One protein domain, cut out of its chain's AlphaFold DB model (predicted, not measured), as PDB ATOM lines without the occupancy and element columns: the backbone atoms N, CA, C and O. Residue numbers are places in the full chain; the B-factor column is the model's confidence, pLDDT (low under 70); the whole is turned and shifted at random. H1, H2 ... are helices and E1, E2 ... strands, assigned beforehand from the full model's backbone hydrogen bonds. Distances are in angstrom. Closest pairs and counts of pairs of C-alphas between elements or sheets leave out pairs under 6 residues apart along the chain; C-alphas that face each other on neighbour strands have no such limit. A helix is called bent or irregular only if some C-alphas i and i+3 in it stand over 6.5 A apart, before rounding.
ATOM      1  N   GLU A   4     314.597 167.480 362.451       85.88
ATOM      2  CA  GLU A   4     313.890 166.219 362.695       85.88
ATOM      3  C   GLU A   4     313.023 166.293 363.959       85.88
ATOM      4  O   GLU A   4     311.874 165.840 363.965       85.88
ATOM      5  N   GLU A   5     313.542 166.904 365.025       88.75
ATOM      6  CA  GLU A   5     312.829 167.093 366.282       88.75
ATOM      7  C   GLU A   5     311.608 168.006 366.111       88.75
ATOM      8  O   GLU A   5     310.537 167.697 366.644       88.75
ATOM      9  N   VAL A   6     311.723 169.084 365.325       89.31
ATOM     10  CA  VAL A   6     310.591 169.969 364.990       89.31
ATOM     11  C   VAL A   6     309.517 169.195 364.237       89.31
ATOM     12  O   VAL A   6     308.346 169.226 364.617       89.31
ATOM     13  N   LEU A   7     309.904 168.467 363.189       88.88
ATOM     14  CA  LEU A   7     308.979 167.690 362.364       88.88
ATOM     15  C   LEU A   7     308.261 166.617 363.185       88.88
ATOM     16  O   LEU A   7     307.045 166.444 363.055       88.88
ATOM     17  N   ARG A   8     308.987 165.948 364.086       90.06
ATOM     18  CA  ARG A   8     308.399 164.999 365.033       90.06
ATOM     19  C   ARG A   8     307.403 165.690 365.959       90.06
ATOM     20  O   ARG A   8     306.299 165.178 366.123       90.06
ATOM     21  N   CYS A   9     307.744 166.855 366.508       92.00
ATOM     22  CA  CYS A   9     306.837 167.594 367.384       92.00
ATOM     23  C   CYS A   9     305.547 168.014 366.660       92.00
ATOM     24  O   CYS A   9     304.465 167.922 367.236       92.00
ATOM     25  N   LEU A  10     305.633 168.423 365.390       92.00
ATOM     26  CA  LEU A  10     304.457 168.758 364.581       92.00
ATOM     27  C   LEU A  10     303.538 167.549 364.366       92.00
ATOM     28  O   LEU A  10     302.319 167.695 364.451       92.00
ATOM     29  N   ALA A  11     304.103 166.363 364.126       90.50
ATOM     30  CA  ALA A  11     303.335 165.125 363.998       90.50
ATOM     31  C   ALA A  11     302.723 164.676 365.337       90.50
ATOM     32  O   ALA A  11     301.542 164.344 365.392       90.50
ATOM     33  N   GLU A  12     303.485 164.718 366.431       92.19
ATOM     34  CA  GLU A  12     303.013 164.404 367.790       92.19
ATOM     35  C   GLU A  12     301.870 165.329 368.232       92.19
ATOM     36  O   GLU A  12     300.882 164.872 368.809       92.19
ATOM     37  N   ALA A  13     301.962 166.627 367.918       90.88
ATOM     38  CA  ALA A  13     300.894 167.587 368.184       90.88
ATOM     39  C   ALA A  13     299.606 167.258 367.415       90.88
ATOM     40  O   ALA A  13     298.511 167.604 367.863       90.88
ATOM     41  N   ASP A  14     299.729 166.634 366.244       89.75
ATOM     42  CA  ASP A  14     298.615 166.262 365.372       89.75
ATOM     43  C   ASP A  14     297.947 164.958 365.792       89.75
ATOM     44  O   ASP A  14     296.721 164.865 365.816       89.75
ATOM     45  N   THR A  15     298.745 163.981 366.212       87.75
ATOM     46  CA  THR A  15     298.264 162.680 366.687       87.75
ATOM     47  C   THR A  15     297.864 162.684 368.165       87.75
ATOM     48  O   THR A  15     297.259 161.721 368.638       87.75
ATOM     49  N   GLY A  16     298.195 163.746 368.905       88.06
ATOM     50  CA  GLY A  16     297.984 163.850 370.351       88.06
ATOM     51  C   GLY A  16     298.996 163.053 371.180       88.06
ATOM     52  O   GLY A  16     298.816 162.909 372.386       88.06
ATOM     53  N   GLN A  17     300.062 162.537 370.562       90.31
ATOM     54  CA  GLN A  17     301.131 161.782 371.225       90.31
ATOM     55  C   GLN A  17     302.212 162.715 371.784       90.31
ATOM     56  O   GLN A  17     303.401 162.540 371.524       90.31
ATOM     57  N   ARG A  18     301.783 163.740 372.524       91.56
ATOM     58  CA  ARG A  18     302.675 164.750 373.092       91.56
ATOM     59  C   ARG A  18     303.514 164.166 374.232       91.56
ATOM     60  O   ARG A  18     303.038 163.350 375.025       91.56
ATOM     61  N   ARG A  19     304.779 164.575 374.292       92.12
ATOM     62  CA  ARG A  19     305.761 164.156 375.292       92.12
ATOM     63  C   ARG A  19     305.697 165.075 376.517       92.12
ATOM     64  O   ARG A  19     305.834 166.286 376.338       92.12
ATOM     65  N   PRO A  20     305.532 164.532 377.739       87.94
ATOM     66  CA  PRO A  20     305.384 165.335 378.953       87.94
ATOM     67  C   PRO A  20     306.529 166.325 379.184       87.94
ATOM     68  O   PRO A  20     306.293 167.460 379.579       87.94
ATOM     69  N   GLU A  21     307.766 165.944 378.865       86.69
ATOM     70  CA  GLU A  21     308.945 166.792 379.063       86.69
ATOM     71  C   GLU A  21     308.956 168.076 378.210       86.69
ATOM     72  O   GLU A  21     309.756 168.971 378.469       86.69
ATOM     73  N   LEU A  22     308.080 168.182 377.204       87.06
ATOM     74  CA  LEU A  22     307.916 169.369 376.354       87.06
ATOM     75  C   LEU A  22     306.661 170.193 376.702       87.06
ATOM     76  O   LEU A  22     306.361 171.162 375.999       87.06
ATOM     77  N   GLU A  23     305.929 169.822 377.760       87.12
ATOM     78  CA  GLU A  23     304.692 170.473 378.229       87.12
ATOM     79  C   GLU A  23     304.836 171.198 379.581       87.12
ATOM     80  O   GLU A  23     303.878 171.792 380.069       87.12
ATOM     81  N   GLU A  24     306.014 171.151 380.206       80.00
ATOM     82  CA  GLU A  24     306.220 171.636 381.584       80.00
ATOM     83  C   GLU A  24     306.949 172.990 381.675       80.00
ATOM     84  O   GLU A  24     307.274 173.456 382.768       80.00
ATOM     85  N   SER A  25     307.180 173.651 380.540       85.19
ATOM     86  CA  SER A  25     307.948 174.899 380.453       85.19
ATOM     87  C   SER A  25     307.120 176.047 379.885       85.19
ATOM     88  O   SER A  25     306.083 175.861 379.254       85.19
ATOM     89  N   ARG A  26     307.589 177.278 380.099       90.06
ATOM     90  CA  ARG A  26     306.980 178.479 379.523       90.06
ATOM     91  C   ARG A  26     307.761 178.895 378.289       90.06
ATOM     92  O   ARG A  26     308.970 179.090 378.353       90.06
ATOM     93  N   TYR A  27     307.060 179.070 377.184       90.38
ATOM     94  CA  TYR A  27     307.634 179.403 375.894       90.38
ATOM     95  C   TYR A  27     307.042 180.702 375.355       90.38
ATOM     96  O   TYR A  27     305.890 181.029 375.630       90.38
ATOM     97  N   ALA A  28     307.814 181.428 374.558       89.75
ATOM     98  CA  ALA A  28     307.339 182.543 373.750       89.75
ATOM     99  C   ALA A  28     307.654 182.277 372.281       89.75
ATOM    100  O   ALA A  28     308.803 182.004 371.928       89.75
ATOM    101  N   ALA A  29     306.634 182.385 371.434       90.38
ATOM    102  CA  ALA A  29     306.805 182.439 369.993       90.38
ATOM    103  C   ALA A  29     307.012 183.898 369.578       90.38
ATOM    104  O   ALA A  29     306.256 184.791 369.975       90.38
ATOM    105  N   VAL A  30     308.046 184.145 368.787       88.44
ATOM    106  CA  VAL A  30     308.472 185.485 368.386       88.44
ATOM    107  C   VAL A  30     308.694 185.558 366.881       88.44
ATOM    108  O   VAL A  30     309.039 184.564 366.242       88.44
ATOM    109  N   ALA A  31     308.488 186.748 366.331       87.44
ATOM    110  CA  ALA A  31     308.749 187.094 364.946       87.44
ATOM    111  C   ALA A  31     309.783 188.221 364.887       87.44
ATOM    112  O   ALA A  31     309.719 189.189 365.647       87.44
ATOM    113  N   TYR A  32     310.718 188.086 363.962       81.31
ATOM    114  CA  TYR A  32     311.799 189.019 363.706       81.31
ATOM    115  C   TYR A  32     311.603 189.587 362.299       81.31
ATOM    116  O   TYR A  32     312.086 188.990 361.334       81.31
ATOM    117  N   PRO A  33     310.851 190.689 362.142       74.81
ATOM    118  CA  PRO A  33     310.856 191.434 360.896       74.81
ATOM    119  C   PRO A  33     312.284 191.908 360.626       74.81
ATOM    120  O   PRO A  33     312.954 192.415 361.531       74.81
ATOM    121  N   MET A  34     312.759 191.743 359.393       66.19
ATOM    122  CA  MET A  34     314.002 192.389 358.983       66.19
ATOM    123  C   MET A  34     313.861 193.894 359.186       66.19
ATOM    124  O   MET A  34     312.927 194.512 358.666       66.19
ATOM    125  N   ALA A  35     314.783 194.489 359.945       56.41
ATOM    126  CA  ALA A  35     314.934 195.932 359.897       56.41
ATOM    127  C   ALA A  35     315.266 196.286 358.437       56.41
ATOM    128  O   ALA A  35     316.132 195.628 357.849       56.41
ATOM    129  N   PRO A  36     314.581 197.267 357.820       45.41
ATOM    130  CA  PRO A  36     315.023 197.764 356.525       45.41
ATOM    131  C   PRO A  36     316.494 198.154 356.668       45.41
ATOM    132  O   PRO A  36     316.849 198.737 357.694       45.41
ATOM    133  N   GLU A  37     317.342 197.790 355.695       47.69
ATOM    134  CA  GLU A  37     318.748 198.205 355.699       47.69
ATOM    135  C   GLU A  37     318.797 199.690 356.061       47.69
ATOM    136  O   GLU A  37     318.161 200.507 355.387       47.69
ATOM    137  N   PRO A  50     317.426 199.901 369.307       50.25
ATOM    138  CA  PRO A  50     316.253 199.922 368.426       50.25
ATOM    139  C   PRO A  50     315.948 198.541 367.827       50.25
ATOM    140  O   PRO A  50     314.834 198.278 367.384       50.25
ATOM    141  N   ARG A  51     316.914 197.615 367.882       54.38
ATOM    142  CA  ARG A  51     316.779 196.218 367.456       54.38
ATOM    143  C   ARG A  51     315.865 195.391 368.364       54.38
ATOM    144  O   ARG A  51     315.308 194.394 367.911       54.38
ATOM    145  N   THR A  52     315.696 195.767 369.637       53.50
ATOM    146  CA  THR A  52     314.814 195.044 370.575       53.50
ATOM    147  C   THR A  52     313.325 195.323 370.360       53.50
ATOM    148  O   THR A  52     312.488 194.437 370.583       53.50
ATOM    149  N   ASP A  53     312.985 196.517 369.874       58.78
ATOM    150  CA  ASP A  53     311.610 196.876 369.507       58.78
ATOM    151  C   ASP A  53     311.149 196.173 368.230       58.78
ATOM    152  O   ASP A  53     309.954 195.932 368.053       58.78
ATOM    153  N   CYS A  54     312.089 195.747 367.384       63.44
ATOM    154  CA  CYS A  54     311.782 194.997 366.174       63.44
ATOM    155  C   CYS A  54     311.206 193.602 366.470       63.44
ATOM    156  O   CYS A  54     310.451 193.093 365.654       63.44
ATOM    157  N   ILE A  55     311.500 192.977 367.619       75.12
ATOM    158  CA  ILE A  55     311.028 191.612 367.910       75.12
ATOM    159  C   ILE A  55     309.540 191.627 368.290       75.12
ATOM    160  O   ILE A  55     309.177 192.028 369.397       75.12
ATOM    161  N   GLY A  56     308.667 191.125 367.422       83.06
ATOM    162  CA  GLY A  56     307.252 190.923 367.725       83.06
ATOM    163  C   GLY A  56     307.026 189.653 368.549       83.06
ATOM    164  O   GLY A  56     307.583 188.603 368.245       83.06
ATOM    165  N   THR A  57     306.187 189.709 369.585       87.00
ATOM    166  CA  THR A  57     305.732 188.505 370.299       87.00
ATOM    167  C   THR A  57     304.430 188.011 369.676       87.00
ATOM    168  O   THR A  57     303.438 188.735 369.676       87.00
ATOM    169  N   LEU A  58     304.432 186.783 369.155       87.88
ATOM    170  CA  LEU A  58     303.241 186.132 368.597       87.88
ATOM    171  C   LEU A  58     302.324 185.601 369.705       87.88
ATOM    172  O   LEU A  58     301.105 185.584 369.553       87.88
ATOM    173  N   GLY A  59     302.918 185.176 370.821       90.00
ATOM    174  CA  GLY A  59     302.209 184.717 372.009       90.00
ATOM    175  C   GLY A  59     303.105 183.921 372.954       90.00
ATOM    176  O   GLY A  59     304.226 183.548 372.603       90.00
ATOM    177  N   GLU A  60     302.589 183.654 374.150       92.19
ATOM    178  CA  GLU A  60     303.187 182.713 375.099       92.19
ATOM    179  C   GLU A  60     302.472 181.357 375.037       92.19
ATOM    180  O   GLU A  60     301.279 181.279 374.738       92.19
ATOM    181  N   ALA A  61     303.206 180.293 375.337       92.25
ATOM    182  CA  ALA A  61     302.747 178.915 375.329       92.25
ATOM    183  C   ALA A  61     303.298 178.167 376.548       92.25
ATOM    184  O   ALA A  61     304.373 178.484 377.051       92.25
ATOM    185  N   THR A  62     302.578 177.152 377.015       91.38
ATOM    186  CA  THR A  62     303.035 176.263 378.099       91.38
ATOM    187  C   THR A  62     303.644 174.967 377.570       91.38
ATOM    188  O   THR A  62     303.979 174.080 378.337       91.38
ATOM    189  N   SER A  63     303.762 174.822 376.249       92.19
ATOM    190  CA  SER A  63     304.407 173.674 375.620       92.19
ATOM    191  C   SER A  63     305.117 174.085 374.334       92.19
ATOM    192  O   SER A  63     304.733 175.068 373.688       92.19
ATOM    193  N   VAL A  64     306.131 173.316 373.924       91.25
ATOM    194  CA  VAL A  64     306.779 173.525 372.615       91.25
ATOM    195  C   VAL A  64     305.778 173.309 371.481       91.25
ATOM    196  O   VAL A  64     305.816 174.025 370.486       91.25
ATOM    197  N   TYR A  65     304.851 172.365 371.644       94.06
ATOM    198  CA  TYR A  65     303.808 172.074 370.661       94.06
ATOM    199  C   TYR A  65     302.926 173.290 370.382       94.06
ATOM    200  O   TYR A  65     302.698 173.637 369.225       94.06
ATOM    201  N   ASP A  66     302.474 173.971 371.435       93.69
ATOM    202  CA  ASP A  66     301.613 175.142 371.283       93.69
ATOM    203  C   ASP A  66     302.418 176.354 370.779       93.69
ATOM    204  O   ASP A  66     301.907 177.157 370.000       93.69
ATOM    205  N   ALA A  67     303.704 176.458 371.132       93.00
ATOM    206  CA  ALA A  67     304.602 177.460 370.553       93.00
ATOM    207  C   ALA A  67     304.828 177.239 369.044       93.00
ATOM    208  O   ALA A  67     304.829 178.196 368.268       93.00
ATOM    209  N   LEU A  68     304.965 175.983 368.605       93.06
ATOM    210  CA  LEU A  68     305.027 175.624 367.187       93.06
ATOM    211  C   LEU A  68     303.708 175.929 366.470       93.06
ATOM    212  O   LEU A  68     303.739 176.394 365.333       93.06
ATOM    213  N   ASP A  69     302.560 175.741 367.125       93.88
ATOM    214  CA  ASP A  69     301.257 176.126 366.573       93.88
ATOM    215  C   ASP A  69     301.117 177.645 366.406       93.88
ATOM    216  O   ASP A  69     300.565 178.104 365.401       93.88
ATOM    217  N   LEU A  70     301.670 178.438 367.333       93.38
ATOM    218  CA  LEU A  70     301.747 179.895 367.190       93.38
ATOM    219  C   LEU A  70     302.585 180.292 365.969       93.38
ATOM    220  O   LEU A  70     302.175 181.173 365.215       93.38
ATOM    221  N   ILE A  71     303.718 179.629 365.719       90.81
ATOM    222  CA  ILE A  71     304.512 179.872 364.504       90.81
ATOM    223  C   ILE A  71     303.749 179.412 363.258       90.81
ATOM    224  O   ILE A  71     303.629 180.172 362.300       90.81
ATOM    225  N   ALA A  72     303.166 178.211 363.272       89.56
ATOM    226  CA  ALA A  72     302.413 177.659 362.146       89.56
ATOM    227  C   ALA A  72     301.219 178.541 361.742       89.56
ATOM    228  O   ALA A  72     300.820 178.561 360.580       89.56
ATOM    229  N   ALA A  73     300.649 179.284 362.693       89.38
ATOM    230  CA  ALA A  73     299.583 180.245 362.450       89.38
ATOM    231  C   ALA A  73     300.027 181.536 361.748       89.38
ATOM    232  O   ALA A  73     299.165 182.228 361.211       89.38
ATOM    233  N   ASN A  74     301.323 181.857 361.767       86.44
ATOM    234  CA  ASN A  74     301.865 183.125 361.274       86.44
ATOM    235  C   ASN A  74     302.847 182.956 360.106       86.44
ATOM    236  O   ASN A  74     303.022 183.886 359.328       86.44
ATOM    237  N   VAL A  75     303.452 181.776 359.949       81.00
ATOM    238  CA  VAL A  75     304.487 181.519 358.935       81.00
ATOM    239  C   VAL A  75     303.973 181.636 357.496       81.00
ATOM    240  O   VAL A  75     304.719 182.037 356.609       81.00
ATOM    241  N   VAL A  76     302.700 181.308 357.256       78.38
ATOM    242  CA  VAL A  76     302.060 181.393 355.937       78.38
ATOM    243  C   VAL A  76     300.699 182.063 356.090       78.38
ATOM    244  O   VAL A  76     299.881 181.638 356.906       78.38
ATOM    245  N   ALA A  77     300.447 183.094 355.282       80.69
ATOM    246  CA  ALA A  77     299.156 183.766 355.233       80.69
ATOM    247  C   ALA A  77     298.051 182.824 354.713       80.69
ATOM    248  O   ALA A  77     298.283 181.983 353.843       80.69
ATOM    249  N   GLU A  78     296.834 182.956 355.248       78.69
ATOM    250  CA  GLU A  78     295.730 182.018 354.978       78.69
ATOM    251  C   GLU A  78     295.344 181.956 353.487       78.69
ATOM    252  O   GLU A  78     294.994 180.895 352.977       78.69
ATOM    253  N   ASP A  79     295.455 183.074 352.771       79.06
ATOM    254  CA  ASP A  79     295.192 183.188 351.332       79.06
ATOM    255  C   ASP A  79     296.268 182.523 350.458       79.06
ATOM    256  O   ASP A  79     295.993 182.129 349.322       79.06
ATOM    257  N   VAL A  80     297.477 182.344 350.993       78.62
ATOM    258  CA  VAL A  80     298.590 181.639 350.340       78.62
ATOM    259  C   VAL A  80     298.599 180.150 350.702       78.62
ATOM    260  O   VAL A  80     299.062 179.326 349.912       78.62
ATOM    261  N   LEU A  81     298.042 179.778 351.859       82.25
ATOM    262  CA  LEU A  81     298.071 178.417 352.400       82.25
ATOM    263  C   LEU A  81     297.499 177.367 351.438       82.25
ATOM    264  O   LEU A  81     298.107 176.315 351.245       82.25
ATOM    265  N   ASP A  82     296.349 177.636 350.815       82.62
ATOM    266  CA  ASP A  82     295.726 176.704 349.863       82.62
ATOM    267  C   ASP A  82     296.582 176.473 348.623       82.62
ATOM    268  O   ASP A  82     296.767 175.334 348.190       82.62
ATOM    269  N   ARG A  83     297.140 177.553 348.075       81.31
ATOM    270  CA  ARG A  83     298.025 177.484 346.915       81.31
ATOM    271  C   ARG A  83     299.280 176.681 347.243       81.31
ATOM    272  O   ARG A  83     299.651 175.799 346.481       81.31
ATOM    273  N   LEU A  84     299.881 176.951 348.393       77.31
ATOM    274  CA  LEU A  84     301.095 176.297 348.867       77.31
ATOM    275  C   LEU A  84     300.898 174.795 349.093       77.31
ATOM    276  O   LEU A  84     301.705 173.983 348.652       77.31
ATOM    277  N   LEU A  85     299.798 174.408 349.741       82.00
ATOM    278  CA  LEU A  85     299.466 172.998 349.941       82.00
ATOM    279  C   LEU A  85     299.131 172.293 348.620       82.00
ATOM    280  O   LEU A  85     299.431 171.108 348.483       82.00
ATOM    281  N   GLY A  86     298.539 173.009 347.660       78.69
ATOM    282  CA  GLY A  86     298.333 172.529 346.294       78.69
ATOM    283  C   GLY A  86     299.653 172.282 345.564       78.69
ATOM    284  O   GLY A  86     299.871 171.183 345.070       78.69
ATOM    285  N   GLU A  87     300.570 173.250 345.585       76.88
ATOM    286  CA  GLU A  87     301.903 173.120 344.980       76.88
ATOM    287  C   GLU A  87     302.692 171.956 345.610       76.88
ATOM    288  O   GLU A  87     303.243 171.127 344.889       76.88
ATOM    289  N   LEU A  88     302.663 171.801 346.940       75.12
ATOM    290  CA  LEU A  88     303.250 170.640 347.628       75.12
ATOM    291  C   LEU A  88     302.605 169.312 347.214       75.12
ATOM    292  O   LEU A  88     303.288 168.292 347.120       75.12
ATOM    293  N   ALA A  89     301.292 169.305 346.982       74.19
ATOM    294  CA  ALA A  89     300.586 168.128 346.499       74.19
ATOM    295  C   ALA A  89     300.921 167.806 345.033       74.19
ATOM    296  O   ALA A  89     300.914 166.636 344.667       74.19
ATOM    297  N   ASP A  90     301.253 168.796 344.207       66.94
ATOM    298  CA  ASP A  90     301.626 168.594 342.802       66.94
ATOM    299  C   ASP A  90     303.085 168.139 342.643       66.94
ATOM    300  O   ASP A  90     303.406 167.393 341.715       66.94
ATOM    301  N   VAL A  91     303.960 168.473 343.601       62.72
ATOM    302  CA  VAL A  91     305.310 167.886 343.720       62.72
ATOM    303  C   VAL A  91     305.252 166.379 344.063       62.72
ATOM    304  O   VAL A  91     306.273 165.698 343.979       62.72
ATOM    305  N   ARG A  92     304.069 165.805 344.375       61.16
ATOM    306  CA  ARG A  92     303.849 164.376 344.713       61.16
ATOM    307  C   ARG A  92     304.063 163.401 343.548       61.16
ATOM    308  O   ARG A  92     303.173 162.639 343.162       61.16
ATOM    309  N   ALA A  93     305.296 163.312 343.081       53.22
ATOM    310  CA  ALA A  93     305.809 162.172 342.346       53.22
ATOM    311  C   ALA A  93     307.082 161.650 343.040       53.22
ATOM    312  O   ALA A  93     308.186 161.881 342.570       53.22
ATOM    313  N   GLY A  94     306.922 160.929 344.160       55.56
ATOM    314  CA  GLY A  94     307.930 159.982 344.669       55.56
ATOM    315  C   GLY A  94     308.630 160.312 345.993       55.56
ATOM    316  O   GLY A  94     308.860 159.382 346.758       55.56
ATOM    317  N   ASP A  95     308.889 161.586 346.301       61.38
ATOM    318  CA  ASP A  95     309.867 161.958 347.346       61.38
ATOM    319  C   ASP A  95     309.276 162.720 348.550       61.38
ATOM    320  O   ASP A  95     309.999 163.427 349.248       61.38
ATOM    321  N   GLU A  96     307.969 162.600 348.830       67.12
ATOM    322  CA  GLU A  96     307.406 163.215 350.045       67.12
ATOM    323  C   GLU A  96     308.017 162.551 351.293       67.12
ATOM    324  O   GLU A  96     307.870 161.334 351.469       67.12
ATOM    325  N   PRO A  97     308.672 163.315 352.189       63.66
ATOM    326  CA  PRO A  97     309.230 162.735 353.392       63.66
ATOM    327  C   PRO A  97     308.122 162.108 354.254       63.66
ATOM    328  O   PRO A  97     307.076 162.731 354.472       63.66
ATOM    329  N   PRO A  98     308.312 160.878 354.767       66.12
ATOM    330  CA  PRO A  98     307.230 160.069 355.334       66.12
ATOM    331  C   PRO A  98     306.496 160.745 356.502       66.12
ATOM    332  O   PRO A  98     305.306 160.506 356.709       66.12
ATOM    333  N   PHE A  99     307.163 161.643 357.222       68.38
ATOM    334  CA  PHE A  99     306.596 162.421 358.323       68.38
ATOM    335  C   PHE A  99     305.560 163.471 357.885       68.38
ATOM    336  O   PHE A  99     304.610 163.703 358.630       68.38
ATOM    337  N   LEU A 100     305.639 164.040 356.672       73.75
ATOM    338  CA  LEU A 100     304.621 164.988 356.182       73.75
ATOM    339  C   LEU A 100     303.249 164.330 356.008       73.75
ATOM    340  O   LEU A 100     302.212 164.964 356.210       73.75
ATOM    341  N   SER A 101     303.226 163.043 355.653       75.88
ATOM    342  CA  SER A 101     301.982 162.285 355.498       75.88
ATOM    343  C   SER A 101     301.231 162.087 356.823       75.88
ATOM    344  O   SER A 101     300.004 161.988 356.810       75.88
ATOM    345  N   GLY A 102     301.955 162.097 357.948       78.44
ATOM    346  CA  GLY A 102     301.408 161.963 359.298       78.44
ATOM    347  C   GLY A 102     300.878 163.264 359.907       78.44
ATOM    348  O   GLY A 102     300.308 163.215 360.991       78.44
ATOM    349  N   ILE A 103     301.050 164.409 359.234       87.50
ATOM    350  CA  ILE A 103     300.550 165.713 359.689       87.50
ATOM    351  C   ILE A 103     299.284 166.068 358.894       87.50
ATOM    352  O   ILE A 103     299.340 166.372 357.694       87.50
ATOM    353  N   HIS A 104     298.130 166.042 359.563       88.06
ATOM    354  CA  HIS A 104     296.818 166.347 358.989       88.06
ATOM    355  C   HIS A 104     296.431 167.822 359.126       88.06
ATOM    356  O   HIS A 104     295.722 168.346 358.261       88.06
ATOM    357  N   SER A 105     296.901 168.521 360.163       91.56
ATOM    358  CA  SER A 105     296.717 169.969 360.267       91.56
ATOM    359  C   SER A 105     297.391 170.694 359.101       91.56
ATOM    360  O   SER A 105     298.604 170.621 358.902       91.56
ATOM    361  N   ARG A 106     296.589 171.459 358.351       90.25
ATOM    362  CA  ARG A 106     297.033 172.241 357.185       90.25
ATOM    363  C   ARG A 106     298.171 173.200 357.527       90.25
ATOM    364  O   ARG A 106     299.160 173.258 356.804       90.25
ATOM    365  N   ARG A 107     298.053 173.914 358.649       90.38
ATOM    366  CA  ARG A 107     299.055 174.890 359.099       90.38
ATOM    367  C   ARG A 107     300.350 174.226 359.553       90.38
ATOM    368  O   ARG A 107     301.426 174.663 359.163       90.38
ATOM    369  N   ARG A 108     300.259 173.121 360.300       92.06
ATOM    370  CA  ARG A 108     301.446 172.346 360.702       92.06
ATOM    371  C   ARG A 108     302.155 171.748 359.496       92.06
ATOM    372  O   ARG A 108     303.376 171.756 359.442       92.06
ATOM    373  N   ARG A 109     301.395 171.282 358.503       88.44
ATOM    374  CA  ARG A 109     301.946 170.757 357.251       88.44
ATOM    375  C   ARG A 109     302.665 171.837 356.445       88.44
ATOM    376  O   ARG A 109     303.738 171.571 355.916       88.44
ATOM    377  N   ALA A 110     302.109 173.046 356.384       86.00
ATOM    378  CA  ALA A 110     302.778 174.183 355.758       86.00
ATOM    379  C   ALA A 110     304.082 174.540 356.485       86.00
ATOM    380  O   ALA A 110     305.115 174.650 355.834       86.00
ATOM    381  N   LEU A 111     304.070 174.626 357.822       88.06
ATOM    382  CA  LEU A 111     305.290 174.854 358.601       88.06
ATOM    383  C   LEU A 111     306.330 173.746 358.377       88.06
ATOM    384  O   LEU A 111     307.496 174.046 358.159       88.06
ATOM    385  N   ALA A 112     305.918 172.479 358.365       87.88
ATOM    386  CA  ALA A 112     306.815 171.361 358.085       87.88
ATOM    387  C   ALA A 112     307.452 171.468 356.687       87.88
ATOM    388  O   ALA A 112     308.642 171.215 356.527       87.88
ATOM    389  N   ALA A 113     306.691 171.903 355.681       82.56
ATOM    390  CA  ALA A 113     307.220 172.142 354.343       82.56
ATOM    391  C   ALA A 113     308.203 173.323 354.278       82.56
ATOM    392  O   ALA A 113     309.175 173.259 353.526       82.56
ATOM    393  N   VAL A 114     307.974 174.379 355.070       82.88
ATOM    394  CA  VAL A 114     308.924 175.494 355.231       82.88
ATOM    395  C   VAL A 114     310.224 174.977 355.849       82.88
ATOM    396  O   VAL A 114     311.288 175.226 355.302       82.88
ATOM    397  N   VAL A 115     310.133 174.221 356.948       84.94
ATOM    398  CA  VAL A 115     311.283 173.638 357.661       84.94
ATOM    399  C   VAL A 115     312.147 172.778 356.732       84.94
ATOM    400  O   VAL A 115     313.363 172.885 356.769       84.94
ATOM    401  N   LEU A 116     311.523 172.007 355.839       81.44
ATOM    402  CA  LEU A 116     312.202 171.171 354.837       81.44
ATOM    403  C   LEU A 116     312.753 171.943 353.626       81.44
ATOM    404  O   LEU A 116     313.279 171.342 352.690       81.44
ATOM    405  N   GLY A 117     312.580 173.264 353.587       76.44
ATOM    406  CA  GLY A 117     313.073 174.109 352.505       76.44
ATOM    407  C   GLY A 117     312.327 173.959 351.174       76.44
ATOM    408  O   GLY A 117     312.854 174.342 350.130       76.44
ATOM    409  N   HIS A 118     311.097 173.427 351.163       73.06
ATOM    410  CA  HIS A 118     310.335 173.232 349.918       73.06
ATOM    411  C   HIS A 118     309.916 174.541 349.230       73.06
ATOM    412  O   HIS A 118     309.601 174.534 348.043       73.06
ATOM    413  N   LEU A 119     309.892 175.653 349.965       62.88
ATOM    414  CA  LEU A 119     309.439 176.956 349.461       62.88
ATOM    415  C   LEU A 119     310.595 177.896 349.158       62.88
ATOM    416  O   LEU A 119     310.524 178.730 348.260       62.88
ATOM    417  N   SER A 120     311.648 177.798 349.955       62.62
ATOM    418  CA  SER A 120     312.853 178.606 349.888       62.62
ATOM    419  C   SER A 120     313.929 177.882 350.683       62.62
ATOM    420  O   SER A 120     313.584 177.092 351.565       62.62
ATOM    421  N   PRO A 121     315.219 178.135 350.418       63.66
ATOM    422  CA  PRO A 121     316.258 177.655 351.310       63.66
ATOM    423  C   PRO A 121     315.963 178.228 352.694       63.66
ATOM    424  O   PRO A 121     315.717 179.425 352.826       63.66
ATOM    425  N   VAL A 122     315.908 177.363 353.695       71.81
ATOM    426  CA  VAL A 122     315.594 177.721 355.074       71.81
ATOM    427  C   VAL A 122     316.737 177.226 355.939       71.81
ATOM    428  O   VAL A 122     317.272 176.142 355.712       71.81
ATOM    429  N   ASP A 123     317.119 178.046 356.908       73.06
ATOM    430  CA  ASP A 123     318.187 177.742 357.850       73.06
ATOM    431  C   ASP A 123     317.583 177.555 359.246       73.06
ATOM    432  O   ASP A 123     316.948 178.465 359.795       73.06
ATOM    433  N   VAL A 124     317.750 176.351 359.799       71.75
ATOM    434  CA  VAL A 124     317.365 176.016 361.174       71.75
ATOM    435  C   VAL A 124     318.611 176.152 362.037       71.75
ATOM    436  O   VAL A 124     319.472 175.273 362.064       71.75
ATOM    437  N   LEU A 125     318.722 177.277 362.740       68.62
ATOM    438  CA  LEU A 125     319.903 177.569 363.545       68.62
ATOM    439  C   LEU A 125     319.877 176.755 364.842       68.62
ATOM    440  O   LEU A 125     319.016 176.954 365.702       68.62
ATOM    441  N   THR A 126     320.843 175.845 364.982       59.38
ATOM    442  CA  THR A 126     320.987 174.966 366.153       59.38
ATOM    443  C   THR A 126     322.191 175.312 367.034       59.38
ATOM    444  O   THR A 126     322.079 175.131 368.241       59.38
ATOM    445  N   ASP A 127     323.273 175.886 366.480       51.56
ATOM    446  CA  ASP A 127     324.496 176.293 367.197       51.56
ATOM    447  C   ASP A 127     325.183 177.512 366.530       51.56
ATOM    448  O   ASP A 127     325.173 177.642 365.309       51.56
ATOM    449  N   GLY A 128     325.818 178.402 367.315       53.44
ATOM    450  CA  GLY A 128     326.559 179.578 366.797       53.44
ATOM    451  C   GLY A 128     325.766 180.893 366.740       53.44
ATOM    452  O   GLY A 128     325.973 181.729 365.861       53.44
ATOM    453  N   PHE A 129     324.835 181.063 367.678       56.22
ATOM    454  CA  PHE A 129     323.870 182.167 367.760       56.22
ATOM    455  C   PHE A 129     324.463 183.536 368.130       56.22
ATOM    456  O   PHE A 129     323.809 184.559 367.949       56.22
ATOM    457  N   ASP A 130     325.693 183.580 368.635       55.19
ATOM    458  CA  ASP A 130     326.366 184.794 369.110       55.19
ATOM    459  C   ASP A 130     326.672 185.806 367.995       55.19
ATOM    460  O   ASP A 130     326.894 186.984 368.272       55.19
ATOM    461  N   ARG A 131     326.675 185.358 366.736       56.81
ATOM    462  CA  ARG A 131     326.948 186.197 365.559       56.81
ATOM    463  C   ARG A 131     325.725 186.452 364.688       56.81
ATOM    464  O   ARG A 131     325.859 187.121 363.665       56.81
ATOM    465  N   ASP A 132     324.567 185.915 365.060       64.62
ATOM    466  CA  ASP A 132     323.366 186.044 364.246       64.62
ATOM    467  C   ASP A 132     322.653 187.384 364.515       64.62
ATOM    468  O   ASP A 132     322.377 187.714 365.677       64.62
ATOM    469  N   PRO A 133     322.345 188.172 363.467       61.97
ATOM    470  CA  PRO A 133     321.750 189.499 363.617       61.97
ATOM    471  C   PRO A 133     320.360 189.479 364.268       61.97
ATOM    472  O   PRO A 133     319.972 190.478 364.875       61.97
ATOM    473  N   TYR A 134     319.629 188.361 364.198       64.50
ATOM    474  CA  TYR A 134     318.303 188.219 364.802       64.50
ATOM    475  C   TYR A 134     318.357 187.690 366.235       64.50
ATOM    476  O   TYR A 134     317.488 188.008 367.044       64.50
ATOM    477  N   LEU A 135     319.370 186.889 366.572       64.38
ATOM    478  CA  LEU A 135     319.481 186.273 367.898       64.38
ATOM    479  C   LEU A 135     320.156 187.199 368.917       64.38
ATOM    480  O   LEU A 135     319.870 187.092 370.107       64.38
ATOM    481  N   GLY A 136     320.992 188.142 368.472       61.91
ATOM    482  CA  GLY A 136     321.660 189.127 369.334       61.91
ATOM    483  C   GLY A 136     320.727 190.000 370.202       61.91
ATOM    484  O   GLY A 136     321.057 190.221 371.368       61.91
ATOM    485  N   PRO A 137     319.565 190.477 369.704       67.38
ATOM    486  CA  PRO A 137     318.652 191.320 370.487       67.38
ATOM    487  C   PRO A 137     317.682 190.546 371.401       67.38
ATOM    488  O   PRO A 137     317.155 191.115 372.357       67.38
ATOM    489  N   ALA A 138     317.430 189.253 371.167       66.00
ATOM    490  CA  ALA A 138     316.458 188.502 371.974       66.00
ATOM    491  C   ALA A 138     316.836 188.376 373.467       66.00
ATOM    492  O   ALA A 138     315.944 188.533 374.303       66.00
ATOM    493  N   PRO A 139     318.118 188.176 373.847       64.19
ATOM    494  CA  PRO A 139     318.548 188.171 375.246       64.19
ATOM    495  C   PRO A 139     318.299 189.486 375.996       64.19
ATOM    496  O   PRO A 139     318.170 189.458 377.219       64.19
ATOM    497  N   LEU A 140     318.221 190.624 375.295       70.69
ATOM    498  CA  LEU A 140     317.898 191.922 375.900       70.69
ATOM    499  C   LEU A 140     316.403 192.020 376.240       70.69
ATOM    500  O   LEU A 140     316.045 192.502 377.312       70.69
ATOM    501  N   LYS A 141     315.528 191.520 375.356       72.38
ATOM    502  CA  LYS A 141     314.068 191.527 375.555       72.38
ATOM    503  C   LYS A 141     313.580 190.420 376.489       72.38
ATOM    504  O   LYS A 141     312.633 190.617 377.247       72.38
ATOM    505  N   PHE A 142     314.231 189.263 376.441       77.12
ATOM    506  CA  PHE A 142     313.896 188.077 377.221       77.12
ATOM    507  C   PHE A 142     315.121 187.627 378.032       77.12
ATOM    508  O   PHE A 142     315.768 186.628 377.690       77.12
ATOM    509  N   PRO A 143     315.472 188.360 379.104       75.38
ATOM    510  CA  PRO A 143     316.655 188.059 379.897       75.38
ATOM    511  C   PRO A 143     316.569 186.658 380.507       75.38
ATOM    512  O   PRO A 143     315.565 186.274 381.106       75.38
ATOM    513  N   GLY A 144     317.641 185.879 380.337       76.00
ATOM    514  CA  GLY A 144     317.731 184.502 380.834       76.00
ATOM    515  C   GLY A 144     316.944 183.468 380.023       76.00
ATOM    516  O   GLY A 144     316.915 182.304 380.420       76.00
ATOM    517  N   SER A 145     316.316 183.855 378.909       81.25
ATOM    518  CA  SER A 145     315.655 182.902 378.016       81.25
ATOM    519  C   SER A 145     316.657 182.021 377.268       81.25
ATOM    520  O   SER A 145     317.789 182.424 376.985       81.25
ATOM    521  N   ARG A 146     316.237 180.795 376.949       82.06
ATOM    522  CA  ARG A 146     316.995 179.844 376.135       82.06
ATOM    523  C   ARG A 146     316.334 179.712 374.770       82.06
ATOM    524  O   ARG A 146     315.135 179.469 374.688       82.06
ATOM    525  N   PHE A 147     317.111 179.810 373.696       80.44
ATOM    526  CA  PHE A 147     316.598 179.499 372.366       80.44
ATOM    527  C   PHE A 147     316.292 178.009 372.247       80.44
ATOM    528  O   PHE A 147     317.141 177.159 372.516       80.44
ATOM    529  N   VAL A 148     315.067 177.703 371.833       83.75
ATOM    530  CA  VAL A 148     314.623 176.332 371.569       83.75
ATOM    531  C   VAL A 148     314.709 176.049 370.081       83.75
ATOM    532  O   VAL A 148     315.225 175.007 369.682       83.75
ATOM    533  N   PHE A 149     314.215 176.980 369.270       84.19
ATOM    534  CA  PHE A 149     314.062 176.831 367.829       84.19
ATOM    535  C   PHE A 149     314.129 178.200 367.157       84.19
ATOM    536  O   PHE A 149     313.611 179.180 367.697       84.19
ATOM    537  N   PHE A 150     314.741 178.258 365.980       84.50
ATOM    538  CA  PHE A 150     314.753 179.438 365.130       84.50
ATOM    539  C   PHE A 150     314.731 179.005 363.669       84.50
ATOM    540  O   PHE A 150     315.430 178.065 363.289       84.50
ATOM    541  N   ILE A 151     313.930 179.697 362.870       82.12
ATOM    542  CA  ILE A 151     313.776 179.455 361.443       82.12
ATOM    543  C   ILE A 151     313.801 180.786 360.704       82.12
ATOM    544  O   ILE A 151     313.054 181.713 361.030       82.12
ATOM    545  N   ARG A 152     314.652 180.868 359.686       79.25
ATOM    546  CA  ARG A 152     314.681 181.978 358.732       79.25
ATOM    547  C   ARG A 152     314.704 181.441 357.310       79.25
ATOM    548  O   ARG A 152     315.234 180.354 357.073       79.25
ATOM    549  N   ALA A 153     314.137 182.200 356.382       68.81
ATOM    550  CA  ALA A 153     314.379 181.953 354.971       68.81
ATOM    551  C   ALA A 153     315.838 182.321 354.628       68.81
ATOM    552  O   ALA A 153     316.625 182.733 355.482       68.81
ATOM    553  N   ALA A 154     316.232 182.082 353.386       61.59
ATOM    554  CA  ALA A 154     317.443 182.631 352.811       61.59
ATOM    555  C   ALA A 154     317.064 183.746 351.829       61.59
ATOM    556  O   ALA A 154     315.992 183.686 351.202       61.59
ATOM    557  N   PRO A 155     317.955 184.725 351.598       50.28
ATOM    558  CA  PRO A 155     317.718 185.758 350.602       50.28
ATOM    559  C   PRO A 155     317.432 185.131 349.225       50.28
ATOM    560  O   PRO A 155     318.084 184.148 348.856       50.28
ATOM    561  N   PRO A 156     316.487 185.676 348.434       50.06
ATOM    562  CA  PRO A 156     315.853 186.993 348.567       50.06
ATOM    563  C   PRO A 156     314.503 187.005 349.313       50.06
ATOM    564  O   PRO A 156     313.834 188.032 349.306       50.06
ATOM    565  N   HIS A 157     314.072 185.893 349.915       54.06
ATOM    566  CA  HIS A 157     312.735 185.759 350.518       54.06
ATOM    567  C   HIS A 157     312.693 186.120 352.021       54.06
ATOM    568  O   HIS A 157     311.716 185.823 352.707       54.06
ATOM    569  N   ASP A 158     313.753 186.762 352.523       60.81
ATOM    570  CA  ASP A 158     313.950 187.142 353.927       60.81
ATOM    571  C   ASP A 158     313.177 188.404 354.313       60.81
ATOM    572  O   ASP A 158     313.728 189.502 354.369       60.81
ATOM    573  N   GLU A 159     311.886 188.252 354.605       67.88
ATOM    574  CA  GLU A 159     311.086 189.348 355.169       67.88
ATOM    575  C   GLU A 159     310.894 189.202 356.688       67.88
ATOM    576  O   GLU A 159     310.902 190.200 357.415       67.88
ATOM    577  N   VAL A 160     310.759 187.966 357.190       78.38
ATOM    578  CA  VAL A 160     310.504 187.671 358.611       78.38
ATOM    579  C   VAL A 160     311.138 186.337 359.016       78.38
ATOM    580  O   VAL A 160     310.929 185.323 358.351       78.38
ATOM    581  N   ALA A 161     311.850 186.314 360.145       82.44
ATOM    582  CA  ALA A 161     312.276 185.081 360.811       82.44
ATOM    583  C   ALA A 161     311.398 184.772 362.034       82.44
ATOM    584  O   ALA A 161     310.815 185.672 362.638       82.44
ATOM    585  N   TYR A 162     311.310 183.505 362.432       86.94
ATOM    586  CA  TYR A 162     310.496 183.063 363.566       86.94
ATOM    587  C   TYR A 162     311.338 182.295 364.578       86.94
ATOM    588  O   TYR A 162     312.266 181.575 364.216       86.94
ATOM    589  N   GLY A 163     310.996 182.411 365.859       88.31
ATOM    590  CA  GLY A 163     311.706 181.699 366.916       88.31
ATOM    591  C   GLY A 163     310.824 181.298 368.089       88.31
ATOM    592  O   GLY A 163     309.767 181.881 368.324       88.31
ATOM    593  N   ILE A 164     311.297 180.300 368.833       89.69
ATOM    594  CA  ILE A 164     310.750 179.869 370.119       89.69
ATOM    595  C   ILE A 164     311.818 180.080 371.184       89.69
ATOM    596  O   ILE A 164     312.933 179.551 371.098       89.69
ATOM    597  N   LEU A 165     311.437 180.825 372.212       88.44
ATOM    598  CA  LEU A 165     312.224 181.064 373.409       88.44
ATOM    599  C   LEU A 165     311.609 180.282 374.562       88.44
ATOM    600  O   LEU A 165     310.414 180.395 374.804       88.44
ATOM    601  N   GLU A 166     312.412 179.524 375.292       89.00
ATOM    602  CA  GLU A 166     312.050 179.018 376.611       89.00
ATOM    603  C   GLU A 166     312.367 180.098 377.641       89.00
ATOM    604  O   GLU A 166     313.506 180.555 377.767       89.00
ATOM    605  N   LEU A 167     311.339 180.545 378.345       87.25
ATOM    606  CA  LEU A 167     311.420 181.594 379.344       87.25
ATOM    607  C   LEU A 167     311.777 180.993 380.700       87.25
ATOM    608  O   LEU A 167     311.377 179.875 381.027       87.25
ATOM    609  N   GLN A 168     312.489 181.766 381.520       81.25
ATOM    610  CA  GLN A 168     312.716 181.374 382.906       81.25
ATOM    611  C   GLN A 168     311.371 181.182 383.624       81.25
ATOM    612  O   GLN A 168     310.429 181.959 383.394       81.25
TER     613      GLN A 168
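AT A GLANCE: This is residues 4 to 37 and 50 to 168 of the 178 residues of an uncharacterized protein of Streptomyces vitaminophilus (UniProt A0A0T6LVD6). Picture a twisted wall of five strands with H3 running along one face of it, and beyond H3 a cluster of helices, H1, H4 and H5, gathered round H6. At the far side of the sheet from this cluster lie two short helices, H2 and H7. The printed part has 153 residues with seven named helices and five named strands, in the order H1 E1 H2 E2 H3 H4 H5 H6 E3 H7 E4 E5, and its class is mixed, helices and strands. The sheet's order is E2 E1 E5 E4 E3, all antiparallel. The whole is compact, with a radius of gyration of the C-alphas of 15.4 A, and its C-alphas span 46 by 40 by 28 A.

IN THESE COORDINATES: Begin with the sheet and find C-alpha 26 at (306.980, 178.479, 379.523), where E1, residues 26 to 33, sets out on a run of 23.0 A. Beside it you will find E2, residues 56 to 61, 14.9 A long, and E5, residues 160 to 167, 21.6 A long, which ends at C-alpha 167 at (311.420, 181.594, 379.344). Then come E4, residues 146 to 153, 21.4 A long with a bend of 50 degrees at residue 149, and the short E3, residues 122 to 124. Now look for the helices: H3 is residues 64 to 72, 12.1 A long, and H6 is residues 106 to 115, 14.3 A long. H1, residues 4 to 15, starts from C-alpha 4 at (313.890, 166.219, 362.695) and is 16.5 A long. H4, residues 78 to 90, is 19.1 A long and only just irregular: C-alphas 79 and 82 are 6.7 A apart. Three helices have four residues each: H2, residues 50 to 53, H5, residues 98 to 101, and H7, residues 138 to 141.

HOW THE PARTS SIT: Start in the sheet, where N 30 and O 163 of E1 and E5 are within hydrogen-bond range at 2.9 A. E2, an edge strand, pairs with E1 through N 29 and O 59, 2.9 A. E4 and E5 form a hairpin, with N 151 and O 162 at 2.8 A. E4's pairing is staggered: residues 146 to 151 pair with E5 and 151 to 153 with E3, the other edge strand, where N 123 and O 152 are 3.0 A apart. H3 is on the sheet at a height of 7.9 A, over E1 and only just over E5, with 3 of its C-alphas there; it runs along the strands, at 18 degrees to E1 on the local plane. H6, the hub, touches H3 about perpendicular at 89 degrees, their closest C-alphas being those of Ala 72 and Arg 107, 5.3 A apart; it only grazes the sheet, with residues 114 to 115. With its residues 6 to 10 alone, H1 touches H6, opposite ways at a shallow tilt of 6 degrees; the closest C-alphas are those of Leu 7 and Ala 112, 6.0 A apart. H4 touches H6 the same way at a steep tilt of 69 degrees, only just short of about perpendicular, closest at the C-alphas of Leu 85 and Ala 110, 6.8 A. H5 only just touches H6, with 3 pairs of C-alphas within 8 A, the closest being those of Leu 100 and Arg 109, 6.4 A apart. Helix packing is mostly crossed, the helices' lines standing mostly at more than a shallow tilt. H2 and H7 only just touch, with 3 pairs of C-alphas within 8 A, the closest being those of Thr 52 and Lys 141, 6.1 A apart. In H1, H3 and H6 every O i to N i+4 pair is within hydrogen-bond range, in H4 7 of 9 are, and H2, H5 and H7 are too short for such a pair.

THE WHOLE: Look for the two C-alphas farthest apart at Pro 50 and Gly 94, 47.2 A from each other. Residues 38 to 49 are not printed, and C-alphas 37 and 50 are 13.1 A apart across this cut. Of the links printed whole, the one from E3 to H7, residues 125 to 137, is long. The mean pLDDT of the printed part is 77.7, and 44 residues are under 70, among them residues 90 to 99 and 125 to 139.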